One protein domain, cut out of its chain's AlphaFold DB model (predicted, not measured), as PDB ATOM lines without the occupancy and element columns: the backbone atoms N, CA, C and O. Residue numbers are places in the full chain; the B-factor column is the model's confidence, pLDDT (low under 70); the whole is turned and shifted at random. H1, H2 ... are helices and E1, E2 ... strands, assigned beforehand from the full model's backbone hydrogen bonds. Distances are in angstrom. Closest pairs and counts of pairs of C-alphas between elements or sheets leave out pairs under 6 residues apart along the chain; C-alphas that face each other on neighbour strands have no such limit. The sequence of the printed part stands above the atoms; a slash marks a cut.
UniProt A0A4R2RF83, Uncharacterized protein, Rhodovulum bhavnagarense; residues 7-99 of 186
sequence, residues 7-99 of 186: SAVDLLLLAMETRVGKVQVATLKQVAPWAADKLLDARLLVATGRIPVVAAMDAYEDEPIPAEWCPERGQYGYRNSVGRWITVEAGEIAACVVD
ATOM      1  N   SER A   7     332.158 153.536 316.382       86.25
ATOM      2  CA  SER A   7     330.797 153.015 316.571       86.25
ATOM      3  C   SER A   7     329.968 152.997 315.280       86.25
ATOM      4  O   SER A   7     329.200 152.066 315.069       86.25
ATOM      5  N   ALA A   8     330.130 153.990 314.396       86.94
ATOM      6  CA  ALA A   8     329.468 153.995 313.090       86.94
ATOM      7  C   ALA A   8     330.043 152.918 312.161       86.94
ATOM      8  O   ALA A   8     329.291 152.251 311.459       86.94
ATOM      9  N   VAL A   9     331.359 152.697 312.191       87.94
ATOM     10  CA  VAL A   9     331.997 151.604 311.442       87.94
ATOM     11  C   VAL A   9     331.528 150.240 311.957       87.94
ATOM     12  O   VAL A   9     331.125 149.399 311.157       87.94
ATOM     13  N   ASP A  10     331.510 150.029 313.272       88.69
ATOM     14  CA  ASP A  10     331.060 148.774 313.882       88.69
ATOM     15  C   ASP A  10     329.586 148.484 313.550       88.69
ATOM     16  O   ASP A  10     329.235 147.354 313.190       88.69
ATOM     17  N   LEU A  11     328.731 149.512 313.593       89.12
ATOM     18  CA  LEU A  11     327.322 149.408 313.219       89.12
ATOM     19  C   LEU A  11     327.143 149.108 311.723       89.12
ATOM     20  O   LEU A  11     326.327 148.260 311.364       89.12
ATOM     21  N   LEU A  12     327.930 149.743 310.849       88.94
ATOM     22  CA  LEU A  12     327.914 149.468 309.410       88.94
ATOM     23  C   LEU A  12     328.316 148.021 309.121       88.94
ATOM     24  O   LEU A  12     327.623 147.328 308.379       88.94
ATOM     25  N   LEU A  13     329.391 147.537 309.745       87.69
ATOM     26  CA  LEU A  13     329.813 146.141 309.630       87.69
ATOM     27  C   LEU A  13     328.724 145.192 310.146       87.69
ATOM     28  O   LEU A  13     328.530 144.110 309.592       87.69
ATOM     29  N   LEU A  14     327.995 145.567 311.201       87.75
ATOM     30  CA  LEU A  14     326.852 144.797 311.686       87.75
ATOM     31  C   LEU A  14     325.719 144.735 310.658       87.75
ATOM     32  O   LEU A  14     325.278 143.632 310.331       87.75
ATOM     33  N   ALA A  15     325.315 145.876 310.100       88.31
ATOM     34  CA  ALA A  15     324.307 145.949 309.046       88.31
ATOM     35  C   ALA A  15     324.713 145.113 307.817       88.31
ATOM     36  O   ALA A  15     323.905 144.339 307.294       88.31
ATOM     37  N   MET A  16     325.993 145.170 307.436       89.56
ATOM     38  CA  MET A  16     326.610 144.346 306.396       89.56
ATOM     39  C   MET A  16     326.635 142.847 306.705       89.56
ATOM     40  O   MET A  16     327.018 142.087 305.836       89.56
ATOM     41  N   GLU A  17     326.213 142.337 307.858       86.00
ATOM     42  CA  GLU A  17     326.096 140.880 308.085       86.00
ATOM     43  C   GLU A  17     324.650 140.382 308.140       86.00
ATOM     44  O   GLU A  17     324.403 139.179 308.115       86.00
ATOM     45  N   THR A  18     323.675 141.289 308.157       84.50
ATOM     46  CA  THR A  18     322.253 140.913 308.165       84.50
ATOM     47  C   THR A  18     321.867 140.147 306.901       84.50
ATOM     48  O   THR A  18     322.397 140.416 305.829       84.50
ATOM     49  N   ARG A  19     320.926 139.197 306.968       75.06
ATOM     50  CA  ARG A  19     320.648 138.244 305.868       75.06
ATOM     51  C   ARG A  19     320.536 138.880 304.475       75.06
ATOM     52  O   ARG A  19     321.060 138.322 303.517       75.06
ATOM     53  N   VAL A  20     319.898 140.044 304.400       77.75
ATOM     54  CA  VAL A  20     319.635 140.808 303.169       77.75
ATOM     55  C   VAL A  20     320.380 142.149 303.112       77.75
ATOM     56  O   VAL A  20     320.168 142.930 302.196       77.75
ATOM     57  N   GLY A  21     321.251 142.452 304.085       77.56
ATOM     58  CA  GLY A  21     321.874 143.783 304.194       77.56
ATOM     59  C   GLY A  21     320.861 144.901 304.469       77.56
ATOM     60  O   GLY A  21     321.148 146.059 304.179       77.56
ATOM     61  N   LYS A  22     319.677 144.535 304.978       85.69
ATOM     62  CA  LYS A  22     318.524 145.399 305.235       85.69
ATOM     63  C   LYS A  22     318.220 145.381 306.728       85.69
ATOM     64  O   LYS A  22     318.170 144.305 307.321       85.69
ATOM     65  N   VAL A  23     318.005 146.553 307.313       89.38
ATOM     66  CA  VAL A  23     317.734 146.729 308.748       89.38
ATOM     67  C   VAL A  23     316.638 147.773 308.928       89.38
ATOM     68  O   VAL A  23     316.503 148.666 308.092       89.38
ATOM     69  N   GLN A  24     315.846 147.672 309.993       90.69
ATOM     70  CA  GLN A  24     314.924 148.739 310.380       90.69
ATOM     71  C   GLN A  24     315.688 149.939 310.940       90.69
ATOM     72  O   GLN A  24     316.583 149.792 311.776       90.69
ATOM     73  N   VAL A  25     315.314 151.135 310.489       90.00
ATOM     74  CA  VAL A  25     315.926 152.391 310.931       90.00
ATOM     75  C   VAL A  25     315.662 152.617 312.417       90.00
ATOM     76  O   VAL A  25     316.583 152.994 313.140       90.00
ATOM     77  N   ALA A  26     314.447 152.326 312.887       89.88
ATOM     78  CA  ALA A  26     314.083 152.456 314.294       89.88
ATOM     79  C   ALA A  26     314.986 151.607 315.207       89.88
ATOM     80  O   ALA A  26     315.569 152.139 316.148       89.88
ATOM     81  N   THR A  27     315.217 150.334 314.866       88.88
ATOM     82  CA  THR A  27     316.123 149.450 315.620       88.88
ATOM     83  C   THR A  27     317.553 149.990 315.665       88.88
ATOM     84  O   THR A  27     318.189 149.985 316.718       88.88
ATOM     85  N   LEU A  28     318.075 150.495 314.540       89.44
ATOM     86  CA  LEU A  28     319.414 151.092 314.510       89.44
ATOM     87  C   LEU A  28     319.505 152.325 315.413       89.44
ATOM     88  O   LEU A  28     320.487 152.482 316.141       89.44
ATOM     89  N   LYS A  29     318.475 153.179 315.387       90.25
ATOM     90  CA  LYS A  29     318.407 154.382 316.220       90.25
ATOM     91  C   LYS A  29     318.246 154.064 317.704       90.25
ATOM     92  O   LYS A  29     318.791 154.790 318.524       90.25
ATOM     93  N   GLN A  30     317.570 152.971 318.045       88.19
ATOM     94  CA  GLN A  30     317.435 152.512 319.426       88.19
ATOM     95  C   GLN A  30     318.766 152.008 319.998       88.19
ATOM     96  O   GLN A  30     319.106 152.320 321.136       88.19
ATOM     97  N   VAL A  31     319.541 151.251 319.212       86.69
ATOM     98  CA  VAL A  31     320.820 150.677 319.671       86.69
ATOM     99  C   VAL A  31     321.947 151.711 319.670       86.69
ATOM    100  O   VAL A  31     322.772 151.734 320.582       86.69
ATOM    101  N   ALA A  32     322.032 152.544 318.631       89.25
ATOM    102  CA  ALA A  32     323.141 153.473 318.451       89.25
ATOM    103  C   ALA A  32     322.705 154.727 317.663       89.25
ATOM    104  O   ALA A  32     323.091 154.880 316.499       89.25
ATOM    105  N   PRO A  33     321.951 155.655 318.285       91.44
ATOM    106  CA  PRO A  33     321.282 156.767 317.595       91.44
ATOM    107  C   PRO A  33     322.247 157.625 316.773       91.44
ATOM    108  O   PRO A  33     322.122 157.725 315.554       91.44
ATOM    109  N   TRP A  34     323.302 158.134 317.411       92.44
ATOM    110  CA  TRP A  34     324.298 158.986 316.756       92.44
ATOM    111  C   TRP A  34     325.088 158.281 315.648       92.44
ATOM    112  O   TRP A  34     325.537 158.916 314.694       92.44
ATOM    113  N   ALA A  35     325.309 156.973 315.778       92.00
ATOM    114  CA  ALA A  35     326.000 156.190 314.761       92.00
ATOM    115  C   ALA A  35     325.084 155.933 313.557       92.00
ATOM    116  O   ALA A  35     325.534 156.062 312.420       92.00
ATOM    117  N   ALA A  36     323.811 155.620 313.807       91.56
ATOM    118  CA  ALA A  36     322.802 155.430 312.777       91.56
ATOM    119  C   ALA A  36     322.606 156.708 311.951       91.56
ATOM    120  O   ALA A  36     322.692 156.647 310.725       91.56
ATOM    121  N   ASP A  37     322.449 157.862 312.607       92.56
ATOM    122  CA  ASP A  37     322.302 159.153 311.926       92.56
ATOM    123  C   ASP A  37     323.520 159.459 311.044       92.56
ATOM    124  O   ASP A  37     323.368 159.736 309.858       92.56
ATOM    125  N   LYS A  38     324.746 159.258 311.550       92.62
ATOM    126  CA  LYS A  38     325.965 159.433 310.737       92.62
ATOM    127  C   LYS A  38     326.007 158.542 309.497       92.62
ATOM    128  O   LYS A  38     326.523 158.972 308.467       92.62
ATOM    129  N   LEU A  39     325.537 157.299 309.589       92.31
ATOM    130  CA  LEU A  39     325.523 156.379 308.449       92.31
ATOM    131  C   LEU A  39     324.449 156.747 307.419       92.31
ATOM    132  O   LEU A  39     324.707 156.615 306.220       92.31
ATOM    133  N   LEU A  40     323.287 157.222 307.872       92.25
ATOM    134  CA  LEU A  40     322.217 157.736 307.013       92.25
ATOM    135  C   LEU A  40     322.663 159.024 306.301       92.25
ATOM    136  O   LEU A  40     322.592 159.103 305.075       92.25
ATOM    137  N   ASP A  41     323.232 159.981 307.038       93.00
ATOM    138  CA  ASP A  41     323.750 161.244 306.498       93.00
ATOM    139  C   ASP A  41     324.885 161.015 305.493       93.00
ATOM    140  O   ASP A  41     324.960 161.657 304.442       93.00
ATOM    141  N   ALA A  42     325.765 160.048 305.776       91.44
ATOM    142  CA  ALA A  42     326.840 159.647 304.874       91.44
ATOM    143  C   ALA A  42     326.359 158.822 303.665       91.44
ATOM    144  O   ALA A  42     327.201 158.437 302.846       91.44
ATOM    145  N   ARG A  43     325.049 158.542 303.565       93.56
ATOM    146  CA  ARG A  43     324.395 157.688 302.556       93.56
ATOM    147  C   ARG A  43     324.939 156.259 302.487       93.56
ATOM    148  O   ARG A  43     324.804 155.584 301.477       93.56
ATOM    149  N   LEU A  44     325.564 155.795 303.568       92.00
ATOM    150  CA  LEU A  44     326.050 154.420 303.704       92.00
ATOM    151  C   LEU A  44     324.914 153.451 304.028       92.00
ATOM    152  O   LEU A  44     324.983 152.274 303.680       92.00
ATOM    153  N   LEU A  45     323.874 153.967 304.681       92.44
ATOM    154  CA  LEU A  45     322.575 153.331 304.807       92.44
ATOM    155  C   LEU A  45     321.565 154.167 304.024       92.44
ATOM    156  O   LEU A  45     321.437 155.367 304.254       92.44
ATOM    157  N   VAL A  46     320.852 153.533 303.101       91.81
ATOM    158  CA  VAL A  46     319.858 154.193 302.252       91.81
ATOM    159  C   VAL A  46     318.489 153.670 302.636       91.81
ATOM    160  O   VAL A  46     318.259 152.463 302.591       91.81
ATOM    161  N   ALA A  47     317.581 154.561 303.036       87.56
ATOM    162  CA  ALA A  47     316.209 154.192 303.357       87.56
ATOM    163  C   ALA A  47     315.507 153.645 302.102       87.56
ATOM    164  O   ALA A  47     315.309 154.363 301.123       87.56
ATOM    165  N   THR A  48     315.148 152.363 302.122       88.19
ATOM    166  CA  THR A  48     314.507 151.661 301.008       88.19
ATOM    167  C   THR A  48     313.475 150.664 301.524       88.19
ATOM    168  O   THR A  48     313.801 149.653 302.164       88.19
ATOM    169  N   GLY A  49     312.216 150.905 301.166       88.56
ATOM    170  CA  GLY A  49     311.104 150.023 301.498       88.56
ATOM    171  C   GLY A  49     310.831 149.944 303.001       88.56
ATOM    172  O   GLY A  49     311.103 150.874 303.758       88.56
ATOM    173  N   ARG A  50     310.233 148.825 303.417       90.56
ATOM    174  CA  ARG A  50     309.744 148.619 304.785       90.56
ATOM    175  C   ARG A  50     310.077 147.211 305.280       90.56
ATOM    176  O   ARG A  50     310.310 146.307 304.469       90.56
ATOM    177  N   ILE A  51     310.142 147.044 306.594       90.06
ATOM    178  CA  ILE A  51     310.088 145.752 307.288       90.06
ATOM    179  C   ILE A  51     308.878 145.879 308.221       90.06
ATOM    180  O   ILE A  51     308.972 146.638 309.182       90.06
ATOM    181  N   PRO A  52     307.729 145.258 307.903       90.62
ATOM    182  CA  PRO A  52     306.464 145.497 308.595       90.62
ATOM    183  C   PRO A  52     306.392 144.661 309.875       90.62
ATOM    184  O   PRO A  52     305.643 143.696 309.969       90.62
ATOM    185  N   VAL A  53     307.249 144.990 310.831       88.44
ATOM    186  CA  VAL A  53     307.357 144.312 312.121       88.44
ATOM    187  C   VAL A  53     307.637 145.376 313.175       88.44
ATOM    188  O   VAL A  53     308.415 146.289 312.912       88.44
ATOM    189  N   VAL A  54     307.032 145.278 314.350       86.94
ATOM    190  CA  VAL A  54     307.253 146.212 315.457       86.94
ATOM    191  C   VAL A  54     307.573 145.459 316.740       86.94
ATOM    192  O   VAL A  54     307.060 144.370 316.978       86.94
ATOM    193  N   ALA A  55     308.440 146.036 317.566       78.88
ATOM    194  CA  ALA A  55     308.630 145.585 318.938       78.88
ATOM    195  C   ALA A  55     307.703 146.422 319.824       78.88
ATOM    196  O   ALA A  55     307.916 147.626 319.963       78.88
ATOM    197  N   ALA A  56     306.666 145.802 320.381       72.56
ATOM    198  CA  ALA A  56     305.693 146.476 321.229       72.56
ATOM    199  C   ALA A  56     305.584 145.771 322.583       72.56
ATOM    200  O   ALA A  56     305.696 144.554 322.675       72.56
ATOM    201  N   MET A  57     305.371 146.555 323.644       65.00
ATOM    202  CA  MET A  57     305.293 146.054 325.024       65.00
ATOM    203  C   MET A  57     304.022 145.237 325.319       65.00
ATOM    204  O   MET A  57     303.881 144.708 326.416       65.00
ATOM    205  N   ASP A  58     303.067 145.192 324.390       63.66
ATOM    206  CA  ASP A  58     301.799 144.472 324.534       63.66
ATOM    207  C   ASP A  58     301.869 143.007 324.075       63.66
ATOM    208  O   ASP A  58     300.922 142.254 324.323       63.66
ATOM    209  N   ALA A  59     302.986 142.592 323.472       58.09
ATOM    210  CA  ALA A  59     303.333 141.190 323.324       58.09
ATOM    211  C   ALA A  59     303.946 140.694 324.642       58.09
ATOM    212  O   ALA A  59     305.035 141.096 325.040       58.09
ATOM    213  N   TYR A  60     303.218 139.824 325.345       57.66
ATOM    214  CA  TYR A  60     303.745 139.074 326.496       57.66
ATOM    215  C   TYR A  60     304.841 138.079 326.096       57.66
ATOM    216  O   TYR A  60     305.541 137.543 326.951       57.66
ATOM    217  N   GLU A  61     304.960 137.827 324.798       59.84
ATOM    218  CA  GLU A  61     306.029 137.059 324.192       59.84
ATOM    219  C   GLU A  61     307.057 138.068 323.677       59.84
ATOM    220  O   GLU A  61     306.680 139.038 323.025       59.84
ATOM    221  N   ASP A  62     308.349 137.863 323.948       68.81
ATOM    222  CA  ASP A  62     309.457 138.703 323.448       68.81
ATOM    223  C   ASP A  62     309.616 138.631 321.902       68.81
ATOM    224  O   ASP A  62     310.697 138.844 321.342       68.81
ATOM    225  N   GLU A  63     308.539 138.285 321.197       74.19
ATOM    226  CA  GLU A  63     308.451 138.126 319.762       74.19
ATOM    227  C   GLU A  63     308.014 139.436 319.090       74.19
ATOM    228  O   GLU A  63     307.057 140.092 319.511       74.19
ATOM    229  N   PRO A  64     308.691 139.842 318.005       81.62
ATOM    230  CA  PRO A  64     308.268 140.992 317.225       81.62
ATOM    231  C   PRO A  64     306.878 140.782 316.604       81.62
ATOM    232  O   PRO A  64     306.626 139.762 315.963       81.62
ATOM    233  N   ILE A  65     306.003 141.783 316.701       87.00
ATOM    234  CA  ILE A  65     304.640 141.725 316.166       87.00
ATOM    235  C   ILE A  65     304.649 142.091 314.674       87.00
ATOM    236  O   ILE A  65     305.123 143.175 314.313       87.00
ATOM    237  N   PRO A  66     304.107 141.247 313.779       89.25
ATOM    238  CA  PRO A  66     303.907 141.616 312.382       89.25
ATOM    239  C   PRO A  66     302.911 142.776 312.251       89.25
ATOM    240  O   PRO A  66     301.801 142.721 312.772       89.25
ATOM    241  N   ALA A  67     303.295 143.820 311.518       92.00
ATOM    242  CA  ALA A  67     302.392 144.899 311.145       92.00
ATOM    243  C   ALA A  67     301.633 144.530 309.860       92.00
ATOM    244  O   ALA A  67     302.219 144.159 308.841       92.00
ATOM    245  N   GLU A  68     300.321 144.695 309.887       93.62
ATOM    246  CA  GLU A  68     299.400 144.425 308.793       93.62
ATOM    247  C   GLU A  68     299.017 145.721 308.073       93.62
ATOM    248  O   GLU A  68     298.937 146.797 308.668       93.62
ATOM    249  N   TRP A  69     298.772 145.626 306.765       94.94
ATOM    250  CA  TRP A  69     298.247 146.743 305.987       94.94
ATOM    251  C   TRP A  69     296.726 146.825 306.147       94.94
ATOM    252  O   TRP A  69     296.027 145.876 305.800       94.94
ATOM    253  N   CYS A  70     296.212 147.965 306.610       93.00
ATOM    254  CA  CYS A  70     294.776 148.237 306.647       93.00
ATOM    255  C   CYS A  70     294.383 149.100 305.436       93.00
ATOM    256  O   CYS A  70     294.706 150.295 305.413       93.00
ATOM    257  N   PRO A  71     293.696 148.535 304.424       90.69
ATOM    258  CA  PRO A  71     293.338 149.267 303.213       90.69
ATOM    259  C   PRO A  71     292.345 150.402 303.480       90.69
ATOM    260  O   PRO A  71     292.471 151.458 302.871       90.69
ATOM    261  N   GLU A  72     291.422 150.244 304.434       92.12
ATOM    262  CA  GLU A  72     290.425 151.264 304.792       92.12
ATOM    263  C   GLU A  72     291.067 152.524 305.382       92.12
ATOM    264  O   GLU A  72     290.505 153.616 305.305       92.12
ATOM    265  N   ARG A  73     292.244 152.369 305.995       86.56
ATOM    266  CA  ARG A  73     292.981 153.449 306.659       86.56
ATOM    267  C   ARG A  73     294.219 153.893 305.881       86.56
ATOM    268  O   ARG A  73     294.834 154.880 306.265       86.56
ATOM    269  N   GLY A  74     294.604 153.166 304.829       91.62
ATOM    270  CA  GLY A  74     295.798 153.453 304.033       91.62
ATOM    271  C   GLY A  74     297.101 153.431 304.838       91.62
ATOM    272  O   GLY A  74     298.022 154.185 304.526       91.62
ATOM    273  N   GLN A  75     297.180 152.611 305.891       92.69
ATOM    274  CA  GLN A  75     298.316 152.606 306.816       92.69
ATOM    275  C   GLN A  75     298.585 151.222 307.409       92.69
ATOM    276  O   GLN A  75     297.709 150.355 307.441       92.69
ATOM    277  N   TYR A  76     299.811 151.038 307.902       94.75
ATOM    278  CA  TYR A  76     300.185 149.849 308.660       94.75
ATOM    279  C   TYR A  76     299.730 149.961 310.115       94.75
ATOM    280  O   TYR A  76     299.648 151.050 310.686       94.75
ATOM    281  N   GLY A  77     299.454 148.817 310.720       93.38
ATOM    282  CA  GLY A  77     299.142 148.711 312.134       93.38
ATOM    283  C   GLY A  77     299.098 147.264 312.581       93.38
ATOM    284  O   GLY A  77     299.359 146.360 311.799       93.38
ATOM    285  N   TYR A  78     298.776 147.032 313.839       91.69
ATOM    286  CA  TYR A  78     298.584 145.689 314.371       91.69
ATOM    287  C   TYR A  78     297.450 145.704 315.395       91.69
ATOM    288  O   TYR A  78     296.985 146.768 315.821       91.69
ATOM    289  N   ARG A  79     296.961 144.523 315.773       89.69
ATOM    290  CA  ARG A  79     296.009 144.389 316.877       89.69
ATOM    291  C   ARG A  79     296.764 144.032 318.144       89.69
ATOM    292  O   ARG A  79     297.503 143.055 318.153       89.69
ATOM    293  N   ASN A  80     296.564 144.812 319.198       87.19
ATOM    294  CA  ASN A  80     297.120 144.477 320.503       87.19
ATOM    295  C   ASN A  80     296.388 143.278 321.139       87.19
ATOM    296  O   ASN A  80     295.387 142.786 320.610       87.19
ATOM    297  N   SER A  81     296.847 142.848 322.315       82.75
ATOM    298  CA  SER A  81     296.302 141.695 323.051       82.75
ATOM    299  C   SER A  81     294.809 141.788 323.406       82.75
ATOM    300  O   SER A  81     294.169 140.763 323.623       82.75
ATOM    301  N   VAL A  82     294.222 142.991 323.411       86.38
ATOM    302  CA  VAL A  82     292.782 143.220 323.642       86.38
ATOM    303  C   VAL A  82     291.997 143.487 322.348       86.38
ATOM    304  O   VAL A  82     290.845 143.915 322.391       86.38
ATOM    305  N   GLY A  83     292.605 143.256 321.180       85.44
ATOM    306  CA  GLY A  83     291.969 143.374 319.865       85.44
ATOM    307  C   GLY A  83     291.842 144.803 319.325       85.44
ATOM    308  O   GLY A  83     291.216 145.012 318.282       85.44
ATOM    309  N   ARG A  84     292.431 145.802 319.992       89.94
ATOM    310  CA  ARG A  84     292.428 147.198 319.536       89.94
ATOM    311  C   ARG A  84     293.452 147.388 318.421       89.94
ATOM    312  O   ARG A  84     294.597 146.968 318.545       89.94
ATOM    313  N   TRP A  85     293.045 148.092 317.367       91.75
ATOM    314  CA  TRP A  85     293.952 148.519 316.304       91.75
ATOM    315  C   TRP A  85     294.905 149.612 316.794       91.75
ATOM    316  O   TRP A  85     294.459 150.672 317.247       91.75
ATOM    317  N   ILE A  86     296.200 149.358 316.650       92.06
ATOM    318  CA  ILE A  86     297.287 150.299 316.894       92.06
ATOM    319  C   ILE A  86     297.912 150.643 315.545       92.06
ATOM    320  O   ILE A  86     298.350 149.763 314.807       92.06
ATOM    321  N   THR A  87     297.914 151.929 315.200       93.62
ATOM    322  CA  THR A  87     298.579 152.423 313.992       93.62
ATOM    323  C   THR A  87     300.083 152.435 314.209       93.62
ATOM    324  O   THR A  87     300.545 152.876 315.257       93.62
ATOM    325  N   VAL A  88     300.828 151.979 313.206       92.81
ATOM    326  CA  VAL A  88     302.291 151.967 313.211       92.81
ATOM    327  C   VAL A  88     302.803 153.142 312.396       92.81
ATOM    328  O   VAL A  88     302.408 153.334 311.241       92.81
ATOM    329  N   GLU A  89     303.710 153.911 312.988       91.44
ATOM    330  CA  GLU A  89     304.299 155.062 312.317       91.44
ATOM    331  C   GLU A  89     305.224 154.600 311.187       91.44
ATOM    332  O   GLU A  89     306.002 153.652 311.318       91.44
ATOM    333  N   ALA A  90     305.196 155.297 310.048       88.75
ATOM    334  CA  ALA A  90     305.975 154.885 308.876       88.75
ATOM    335  C   ALA A  90     307.487 154.795 309.164       88.75
ATOM    336  O   ALA A  90     308.182 153.980 308.553       88.75
ATOM    337  N   GLY A  91     307.986 155.617 310.095       88.00
ATOM    338  CA  GLY A  91     309.375 155.605 310.553       88.00
ATOM    339  C   GLY A  91     309.760 154.371 311.376       88.00
ATOM    340  O   GLY A  91     310.927 153.981 311.348       88.00
ATOM    341  N   GLU A  92     308.807 153.724 312.052       88.81
ATOM    342  CA  GLU A  92     309.060 152.529 312.874       88.81
ATOM    343  C   GLU A  92     309.387 151.313 312.008       88.81
ATOM    344  O   GLU A  92     310.316 150.559 312.289       88.81
ATOM    345  N   ILE A  93     308.681 151.180 310.885       92.38
ATOM    346  CA  ILE A  93     308.872 150.091 309.918       92.38
ATOM    347  C   ILE A  93     309.760 150.483 308.736       92.38
ATOM    348  O   ILE A  93     309.964 149.678 307.818       92.38
ATOM    349  N   ALA A  94     310.285 151.712 308.722       93.06
ATOM    350  CA  ALA A  94     311.190 152.177 307.684       93.06
ATOM    351  C   ALA A  94     312.439 151.298 307.671       93.06
ATOM    352  O   ALA A  94     313.112 151.115 308.687       93.06
ATOM    353  N   ALA A  95     312.762 150.757 306.504       92.88
ATOM    354  CA  ALA A  95     313.945 149.939 306.343       92.88
ATOM    355  C   ALA A  95     315.023 150.693 305.578       92.88
ATOM    356  O   ALA A  95     314.724 151.506 304.708       92.88
ATOM    357  N   CYS A  96     316.279 150.377 305.857       92.88
ATOM    358  CA  CYS A  96     317.417 150.829 305.079       92.88
ATOM    359  C   CYS A  96     318.263 149.650 304.611       92.88
ATOM    360  O   CYS A  96     318.331 148.625 305.291       92.88
ATOM    361  N   VAL A  97     318.931 149.818 303.476       92.44
ATOM    362  CA  VAL A  97     319.935 148.887 302.955       92.44
ATOM    363  C   VAL A  97     321.319 149.518 302.978       92.44
ATOM    364  O   VAL A  97     321.454 150.738 302.898       92.44
ATOM    365  N   VAL A  98     322.352 148.685 303.076       91.38
ATOM    366  CA  VAL A  98     323.737 149.138 302.919       91.38
ATOM    367  C   VAL A  98     324.018 149.470 301.452       91.38
ATOM    368  O   VAL A  98     323.838 148.621 300.578       91.38
ATOM    369  N   ASP A  99     324.541 150.669 301.188       90.75
ATOM    370  CA  ASP A  99     325.149 151.003 299.895       90.75
ATOM    371  C   ASP A  99     326.564 150.402 299.842       90.75
ATOM    372  O   ASP A  99     327.555 151.023 300.235       90.75
TER     373      ASP A  99
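Overview. This is residues 7 to 99 of the 186 residues of an uncharacterized protein of Rhodovulum bhavnagarense (UniProt A0A4R2RF83). Two lobes lie one after the other along the longest axis: a larger one, in which H1, H2 and H3 pack on the small sheet E1, E6, E2, and a smaller one, the staggered meander E3, E4, E5 with no named helix on it. Residues 51 to 67 and residues 88 to 93 run between the lobes, and E6 returns to the first lobe as the inner strand between E1 and E2. The printed part has 93 residues, with three named helices and six named strands in the order H1 E1 H2 H3 E2 E3 E4 E5 E6, and is of the mixed class. Both sheets, E1 - E6 - E2 and E3 - E4 - E5, are antiparallel. The whole is only just compact, close to loose, with a radius of gyration of the C-alphas of 14.4 A, and only just elongated, spanning 42 by 28 by 23 A.

Along the chain. H1, residues 7 to 15, begins at C-alpha 7 (330.797, 153.015, 316.571) and is 12.2 A long. E1 is residues 22 to 24, H2 residues 25 to 31, and H3 residues 33 to 41, 12.2 A. E2, residues 45 to 50, spans 13.7 A and ends at C-alpha 50 (309.744, 148.619, 304.785). E3 is residues 68 to 70, E4 residues 75 to 79, 13.2 A, and E5 residues 85 to 87. E6, residues 94 to 98, spans 13.8 A and ends at C-alpha 98 (323.737, 149.138, 302.919).

Arrangement. In the first sheet N 23 and O 96 join E1 to E6 within hydrogen-bond range at 2.9 A, and N 48 and O 95 pair E2 with E6 at 2.8 A. E1, H2, H3 and E2 form a split strand-helix-strand unit, two strands of one sheet that follow each other among the strands, with helices between them in the chain and E6 between them in the sheet, and its crossover is right-handed. H1 is on this sheet at a height of 11.0 A, across the strands, at 81 degrees to E6 on the local plane. H2 stands up from the sheet, and H3 is on the same face as H2. H2 and H3, a helical hairpin, touch at Lys 29 and Ala 36, their closest C-alphas, 5.7 A apart; they run opposite ways at a steep tilt of 35.5 degrees, only just beyond shallow. H1 and H3 touch, about perpendicular at 73 degrees, with the C-alphas of Ala 8 and Ala 35 closest at 4.4 A. In H1, H2 and H3 every O i to N i+4 pair is within hydrogen-bond range. E3, E4 and E5 form a meander, each strand the antiparallel neighbour of the one before; N 68 and O 77 are 2.7 A apart, N 86 and O 78 2.8 A. E4 is staggered, pairing with E3 over residues 75 to 77 and with E5 over 77 to 79.

Size, cuts and confidence. The C-alphas of Ala 42 and Val 82, the two farthest apart, are 42.2 A apart. The printed part has no cut. The link from E2 to E3, residues 51 to 67, is long; within it residues 53 to 54 pair antiparallel with residues 65 to 66. Mean pLDDT of the printed part is 87.3, and residues 57 to 62 are under 70.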